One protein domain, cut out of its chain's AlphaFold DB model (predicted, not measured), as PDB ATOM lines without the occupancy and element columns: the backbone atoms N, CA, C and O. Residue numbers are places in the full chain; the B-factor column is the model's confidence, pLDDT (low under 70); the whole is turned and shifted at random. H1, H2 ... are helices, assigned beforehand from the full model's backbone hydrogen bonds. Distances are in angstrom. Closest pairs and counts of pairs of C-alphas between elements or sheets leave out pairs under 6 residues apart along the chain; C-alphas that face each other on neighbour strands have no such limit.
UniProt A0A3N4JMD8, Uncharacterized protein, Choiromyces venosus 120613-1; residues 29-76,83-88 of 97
ATOM      1  N   ASP A  29     168.353  53.636 164.560       63.12
ATOM      2  CA  ASP A  29     169.479  54.271 165.235       63.12
ATOM      3  C   ASP A  29     169.784  55.718 164.771       63.12
ATOM      4  O   ASP A  29     169.836  56.621 165.612       63.12
ATOM      5  N   ASP A  30     169.875  56.024 163.465       74.50
ATOM      6  CA  ASP A  30     170.277  57.380 163.029       74.50
ATOM      7  C   ASP A  30     169.162  58.418 163.231       74.50
ATOM      8  O   ASP A  30     169.431  59.605 163.418       74.50
ATOM      9  N   LYS A  31     167.890  57.990 163.282       79.00
ATOM     10  CA  LYS A  31     166.776  58.883 163.651       79.00
ATOM     11  C   LYS A  31     166.938  59.396 165.079       79.00
ATOM     12  O   LYS A  31     166.659  60.561 165.356       79.00
ATOM     13  N   THR A  32     167.352  58.518 165.985       75.62
ATOM     14  CA  THR A  32     167.509  58.845 167.403       75.62
ATOM     15  C   THR A  32     168.690  59.787 167.593       75.62
ATOM     16  O   THR A  32     168.541  60.813 168.251       75.62
ATOM     17  N   GLN A  33     169.813  59.513 166.924       82.44
ATOM     18  CA  GLN A  33     170.987  60.388 166.933       82.44
ATOM     19  C   GLN A  33     170.684  61.772 166.345       82.44
ATOM     20  O   GLN A  33     171.059  62.787 166.930       82.44
ATOM     21  N   LEU A  34     169.940  61.837 165.236       83.69
ATOM     22  CA  LEU A  34     169.520  63.102 164.635       83.69
ATOM     23  C   LEU A  34     168.616  63.906 165.578       83.69
ATOM     24  O   LEU A  34     168.805  65.110 165.737       83.69
ATOM     25  N   LEU A  35     167.639  63.257 166.215       76.75
ATOM     26  CA  LEU A  35     166.753  63.921 167.172       76.75
ATOM     27  C   LEU A  35     167.509  64.396 168.415       76.75
ATOM     28  O   LEU A  35     167.234  65.492 168.897       76.75
ATOM     29  N   GLN A  36     168.474  63.613 168.894       80.69
ATOM     30  CA  GLN A  36     169.341  63.982 170.008       80.69
ATOM     31  C   GLN A  36     170.267  65.153 169.649       80.69
ATOM     32  O   GLN A  36     170.514  66.018 170.482       80.69
ATOM     33  N   TRP A  37     170.738  65.229 168.403       85.31
ATOM     34  CA  TRP A  37     171.507  66.371 167.912       85.31
ATOM     35  C   TRP A  37     170.645  67.636 167.763       85.31
ATOM     36  O   TRP A  37     171.048  68.711 168.204       85.31
ATOM     37  N   LEU A  38     169.441  67.514 167.189       82.25
ATOM     38  CA  LEU A  38     168.503  68.631 166.993       82.25
ATOM     39  C   LEU A  38     167.919  69.158 168.307       82.25
ATOM     40  O   LEU A  38     167.653  70.352 168.448       82.25
ATOM     41  N   SER A  39     167.672  68.265 169.260       77.88
ATOM     42  CA  SER A  39     167.120  68.593 170.566       77.88
ATOM     43  C   SER A  39     167.916  67.867 171.652       77.88
ATOM     44  O   SER A  39     167.435  66.893 172.225       77.88
ATOM     45  N   PRO A  40     169.131  68.355 171.978       75.94
ATOM     46  CA  PRO A  40     169.946  67.785 173.060       75.94
ATOM     47  C   PRO A  40     169.254  67.919 174.420       75.94
ATOM     48  O   PRO A  40     169.533  67.217 175.387       75.94
ATOM     49  N   LEU A  41     168.359  68.898 174.497       71.75
ATOM     50  CA  LEU A  41     167.447  69.122 175.590       71.75
ATOM     51  C   LEU A  41     166.339  68.082 175.513       71.75
ATOM     52  O   LEU A  41     165.629  68.097 174.530       71.75
ATOM     53  N   GLU A  42     166.122  67.298 176.567       77.12
ATOM     54  CA  GLU A  42     165.024  66.326 176.672       77.12
ATOM     55  C   GLU A  42     163.658  67.017 176.894       77.12
ATOM     56  O   GLU A  42     163.214  67.165 178.042       77.12
ATOM     57  N   PRO A  43     162.924  67.473 175.854       77.19
ATOM     58  CA  PRO A  43     161.788  68.374 176.044       77.19
ATOM     59  C   PRO A  43     160.602  67.591 176.602       77.19
ATOM     60  O   PRO A  43     159.824  68.110 177.396       77.19
ATOM     61  N   ARG A  44     160.513  66.308 176.232       79.00
ATOM     62  CA  ARG A  44     159.544  65.346 176.752       79.00
ATOM     63  C   ARG A  44     159.730  65.121 178.244       79.00
ATOM     64  O   ARG A  44     158.748  65.199 178.974       79.00
ATOM     65  N   GLN A  45     160.960  64.886 178.703       83.62
ATOM     66  CA  GLN A  45     161.230  64.691 180.130       83.62
ATOM     67  C   GLN A  45     160.935  65.967 180.917       83.62
ATOM     68  O   GLN A  45     160.273  65.921 181.951       83.62
ATOM     69  N   ARG A  46     161.340  67.122 180.384       84.00
ATOM     70  CA  ARG A  46     161.088  68.416 181.021       84.00
ATOM     71  C   ARG A  46     159.596  68.737 181.094       84.00
ATOM     72  O   ARG A  46     159.107  69.148 182.138       84.00
ATOM     73  N   HIS A  47     158.851  68.494 180.017       83.56
ATOM     74  CA  HIS A  47     157.401  68.667 180.006       83.56
ATOM     75  C   HIS A  47     156.702  67.678 180.945       83.56
ATOM     76  O   HIS A  47     155.790  68.076 181.660       83.56
ATOM     77  N   LYS A  48     157.155  66.419 181.008       85.88
ATOM     78  CA  LYS A  48     156.659  65.434 181.976       85.88
ATOM     79  C   LYS A  48     156.853  65.929 183.411       85.88
ATOM     80  O   LYS A  48     155.878  65.977 184.150       85.88
ATOM     81  N   HIS A  49     158.052  66.395 183.755       87.06
ATOM     82  CA  HIS A  49     158.333  66.958 185.073       87.06
ATOM     83  C   HIS A  49     157.432  68.159 185.400       87.06
ATOM     84  O   HIS A  49     156.857  68.217 186.480       87.06
ATOM     85  N   LEU A  50     157.235  69.081 184.450       85.69
ATOM     86  CA  LEU A  50     156.331  70.231 184.615       85.69
ATOM     87  C   LEU A  50     154.851  69.841 184.730       85.69
ATOM     88  O   LEU A  50     154.060  70.593 185.293       85.69
ATOM     89  N   ARG A  51     154.445  68.709 184.148       83.62
ATOM     90  CA  ARG A  51     153.093  68.166 184.324       83.62
ATOM     91  C   ARG A  51     152.934  67.540 185.705       83.62
ATOM     92  O   ARG A  51     151.884  67.712 186.303       83.62
ATOM     93  N   GLU A  52     153.960  66.848 186.193       87.62
ATOM     94  CA  GLU A  52     153.971  66.200 187.512       87.62
ATOM     95  C   GLU A  52     154.058  67.205 188.666       87.62
ATOM     96  O   GLU A  52     153.447  66.988 189.705       87.62
ATOM     97  N   SER A  53     154.778  68.316 188.492       86.00
ATOM     98  CA  SER A  53     154.896  69.375 189.503       86.00
ATOM     99  C   SER A  53     153.751  70.390 189.477       86.00
ATOM    100  O   SER A  53     153.753  71.352 190.249       86.00
ATOM    101  N   ARG A  54     152.781  70.220 188.574       84.62
ATOM    102  CA  ARG A  54     151.697  71.178 188.393       84.62
ATOM    103  C   ARG A  54     150.698  71.084 189.541       84.62
ATOM    104  O   ARG A  54     150.224  70.002 189.863       84.62
ATOM    105  N   LEU A  55     150.332  72.236 190.099       85.75
ATOM    106  CA  LEU A  55     149.249  72.316 191.074       85.75
ATOM    107  C   LEU A  55     147.905  71.985 190.413       85.75
ATOM    108  O   LEU A  55     147.626  72.418 189.289       85.75
ATOM    109  N   ASP A  56     147.059  71.256 191.137       86.12
ATOM    110  CA  ASP A  56     145.705  70.949 190.694       86.12
ATOM    111  C   ASP A  56     144.923  72.225 190.355       86.12
ATOM    112  O   ASP A  56     145.017  73.253 191.027       86.12
ATOM    113  N   GLY A  57     144.153  72.169 189.269       83.06
ATOM    114  CA  GLY A  57     143.356  73.297 188.787       83.06
ATOM    115  C   GLY A  57     144.096  74.288 187.877       83.06
ATOM    116  O   GLY A  57     143.451  75.137 187.258       83.06
ATOM    117  N   VAL A  58     145.424  74.193 187.724       84.81
ATOM    118  CA  VAL A  58     146.171  75.075 186.811       84.81
ATOM    119  C   VAL A  58     145.759  74.823 185.362       84.81
ATOM    120  O   VAL A  58     145.907  73.723 184.828       84.81
ATOM    121  N   GLY A  59     145.285  75.883 184.709       81.62
ATOM    122  CA  GLY A  59     144.861  75.853 183.310       81.62
ATOM    123  C   GLY A  59     143.416  75.402 183.092       81.62
ATOM    124  O   GLY A  59     142.933  75.541 181.978       81.62
ATOM    125  N   GLU A  60     142.689  74.966 184.129       87.69
ATOM    126  CA  GLU A  60     141.281  74.535 184.009       87.69
ATOM    127  C   GLU A  60     140.352  75.636 183.478       87.69
ATOM    128  O   GLU A  60     139.318  75.362 182.866       87.69
ATOM    129  N   TRP A  61     140.726  76.903 183.676       87.50
ATOM    130  CA  TRP A  61     139.972  78.039 183.157       87.50
ATOM    131  C   TRP A  61     139.848  78.004 181.627       87.50
ATOM    132  O   TRP A  61     138.825  78.451 181.112       87.50
ATOM    133  N   ILE A  62     140.826  77.432 180.902       87.31
ATOM    134  CA  ILE A  62     140.790  77.388 179.435       87.31
ATOM    135  C   ILE A  62     139.647  76.507 178.927       87.31
ATOM    136  O   ILE A  62     139.009  76.836 177.934       87.31
ATOM    137  N   PHE A  63     139.323  75.426 179.640       86.81
ATOM    138  CA  PHE A  63     138.279  74.481 179.238       86.81
ATOM    139  C   PHE A  63     136.869  75.065 179.371       86.81
ATOM    140  O   PHE A  63     135.904  74.541 178.813       86.81
ATOM    141  N   ARG A  64     136.745  76.184 180.093       89.31
ATOM    142  CA  ARG A  64     135.503  76.945 180.248       89.31
ATOM    143  C   ARG A  64     135.340  78.034 179.190       89.31
ATOM    144  O   ARG A  64     134.301  78.682 179.163       89.31
ATOM    145  N   THR A  65     136.358  78.259 178.360       88.44
ATOM    146  CA  THR A  65     136.299  79.258 177.291       88.44
ATOM    147  C   THR A  65     135.459  78.744 176.126       88.44
ATOM    148  O   THR A  65     135.479  77.554 175.798       88.44
ATOM    149  N   ASN A  66     134.722  79.649 175.486       85.06
ATOM    150  CA  ASN A  66     133.887  79.305 174.336       85.06
ATOM    151  C   ASN A  66     134.750  78.855 173.149       85.06
ATOM    152  O   ASN A  66     134.340  78.005 172.369       85.06
ATOM    153  N   GLU A  67     135.956  79.404 173.027       85.44
ATOM    154  CA  GLU A  67     136.955  79.068 172.019       85.44
ATOM    155  C   GLU A  67     137.376  77.604 172.134       85.44
ATOM    156  O   GLU A  67     137.359  76.883 171.139       85.44
ATOM    157  N   PHE A  68     137.697  77.149 173.351       85.94
ATOM    158  CA  PHE A  68     138.051  75.753 173.590       85.94
ATOM    159  C   PHE A  68     136.864  74.821 173.342       85.94
ATOM    160  O   PHE A  68     137.024  73.775 172.718       85.94
ATOM    161  N   GLN A  69     135.667  75.197 173.797       87.38
ATOM    162  CA  GLN A  69     134.468  74.383 173.595       87.38
ATOM    163  C   GLN A  69     134.143  74.224 172.109       87.38
ATOM    164  O   GLN A  69     133.968  73.098 171.659       87.38
ATOM    165  N   ARG A  70     134.171  75.320 171.342       83.50
ATOM    166  CA  ARG A  70     133.974  75.311 169.883       83.50
ATOM    167  C   ARG A  70     135.056  74.528 169.149       83.50
ATOM    168  O   ARG A  70     134.761  73.832 168.188       83.50
ATOM    169  N   TRP A  71     136.307  74.635 169.597       84.88
ATOM    170  CA  TRP A  71     137.408  73.838 169.059       84.88
ATOM    171  C   TRP A  71     137.203  72.336 169.309       84.88
ATOM    172  O   TRP A  71     137.510  71.526 168.434       84.88
ATOM    173  N   ASN A  72     136.692  71.966 170.487       83.44
ATOM    174  CA  ASN A  72     136.477  70.580 170.902       83.44
ATOM    175  C   ASN A  72     135.211  69.952 170.287       83.44
ATOM    176  O   ASN A  72     135.089  68.729 170.230       83.44
ATOM    177  N   THR A  73     134.255  70.763 169.834       78.69
ATOM    178  CA  THR A  73     133.060  70.285 169.136       78.69
ATOM    179  C   THR A  73     133.351  70.045 167.657       78.69
ATOM    180  O   THR A  73     133.747  70.947 166.925       78.69
ATOM    181  N   VAL A  74     133.118  68.815 167.203       64.44
ATOM    182  CA  VAL A  74     133.223  68.404 165.797       64.44
ATOM    183  C   VAL A  74     131.945  68.823 165.060       64.44
ATOM    184  O   VAL A  74     131.123  67.978 164.724       64.44
ATOM    185  N   GLU A  75     131.709  70.122 164.869       60.34
ATOM    186  CA  GLU A  75     130.506  70.577 164.142       60.34
ATOM    187  C   GLU A  75     130.677  70.507 162.613       60.34
ATOM    188  O   GLU A  75     129.708  70.247 161.907       60.34
ATOM    189  N   ASP A  76     131.908  70.589 162.094       55.28
ATOM    190  CA  ASP A  76     132.136  70.789 160.650       55.28
ATOM    191  C   ASP A  76     132.704  69.573 159.892       55.28
ATOM    192  O   ASP A  76     133.225  69.709 158.785       55.28
ATOM    193  N   LEU A  83     144.242  73.287 168.040       82.62
ATOM    194  CA  LEU A  83     144.237  74.415 168.972       82.62
ATOM    195  C   LEU A  83     145.591  75.121 168.940       82.62
ATOM    196  O   LEU A  83     146.614  74.540 169.309       82.62
ATOM    197  N   PHE A  84     145.597  76.391 168.544       84.56
ATOM    198  CA  PHE A  84     146.809  77.204 168.520       84.56
ATOM    199  C   PHE A  84     146.866  78.162 169.717       84.56
ATOM    200  O   PHE A  84     146.128  79.144 169.785       84.56
ATOM    201  N   CYS A  85     147.773  77.892 170.661       84.25
ATOM    202  CA  CYS A  85     148.011  78.744 171.830       84.25
ATOM    203  C   CYS A  85     149.174  79.712 171.560       84.25
ATOM    204  O   CYS A  85     150.341  79.316 171.608       84.25
ATOM    205  N   HIS A  86     148.867  80.985 171.299       87.06
ATOM    206  CA  HIS A  86     149.861  82.035 171.066       87.06
ATOM    207  C   HIS A  86     150.084  82.899 172.314       87.06
ATOM    208  O   HIS A  86     149.265  82.927 173.228       87.06
ATOM    209  N   GLY A  87     151.223  83.585 172.366       86.75
ATOM    210  CA  GLY A  87     151.576  84.509 173.445       86.75
ATOM    211  C   GLY A  87     153.086  84.628 173.605       86.75
ATOM    212  O   GLY A  87     153.835  83.813 173.053       86.75
ATOM    213  N   ASP A  88     153.536  85.595 174.397       92.31
ATOM    214  CA  ASP A  88     154.959  85.887 174.568       92.31
ATOM    215  C   ASP A  88     155.743  84.720 175.199       92.31
ATOM    216  O   ASP A  88     155.174  83.834 175.858       92.31
TER     217      ASP A  88
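What this domain is: This is residues 29 to 76 and 83 to 88 of the 97 residues of an uncharacterized protein of Choiromyces venosus 120613-1 (UniProt A0A3N4JMD8). You are looking at an open arc of four short helices strung one after another, H1 at one end and H4 at the other, with H2 and H3 between them and no helix packed on another. Residues 83 to 88, beyond a cut, make a separate unnamed strip that begins inside the arc on the H4 side and runs mainly out of the plane of the arc. The printed part has 54 residues, with four named helices in the order H1, H2, H3, H4 and no named strand, and its class is all helix. It is extended, with a radius of gyration of the C-alphas of 16.7 A, and the C-alphas span 43 by 33 by 23 A.

How they stand to each other: Start at Asp 29, where H1, residues 29 to 38, begins; it touches no helix. A tight link of 4 residues takes you to H2, residues 43 to 52, which is apart from H1. A short link of 7 residues then leads to H3, residues 60 to 64, which is apart from both H1 and H2. One residue, Thr 65, makes the tight link to H4, residues 66 to 72. Look here for the nearest approach of two helices: H3 and H4 are close but not clearly touching, with 2 pairs of C-alphas within 8 A, and their closest C-alphas, those of Ile 62 and Phe 68, are 6.7 A apart. H4 is apart from H1 and from H2. Residues 29 to 62 stand free, of which 29 to 38 belong to H1, 43 to 52 to H2 and 60 to 62 to H3. In H1, H2 and H4 every O i to N i+4 pair is within hydrogen-bond range; in H3 it is 0 of 1, while 2 of 2 O i to N i+3 pairs are within range.

Where its parts are: Find C-alpha 29 at (169.479, 54.271, 165.235); from there H1 runs 14.5 A to C-alpha 38. H2 begins at C-alpha 43, at (161.788, 68.374, 176.044), and runs 14.0 A to C-alpha 52. H3, from Glu 60 to Arg 64, has five residues. H4 runs 9.7 A from Asn 66 to Asn 72, and its last C-alpha is at (136.477, 70.580, 170.902).

The domain as a whole: The two C-alphas farthest apart, those of Asp 29 and Asn 66, are 44.5 A apart, and from the first printed C-alpha to the last, Asp 88, it is 36.0 A. At Asp 76 you meet the cut: residues 77 to 82 are not printed, and C-alphas 76 and 83 are 15.1 A apart. No link between the named helices is long. The mean pLDDT of the printed part is 81.7; look for values under 70 at residue 29 and at residues 74 to 76.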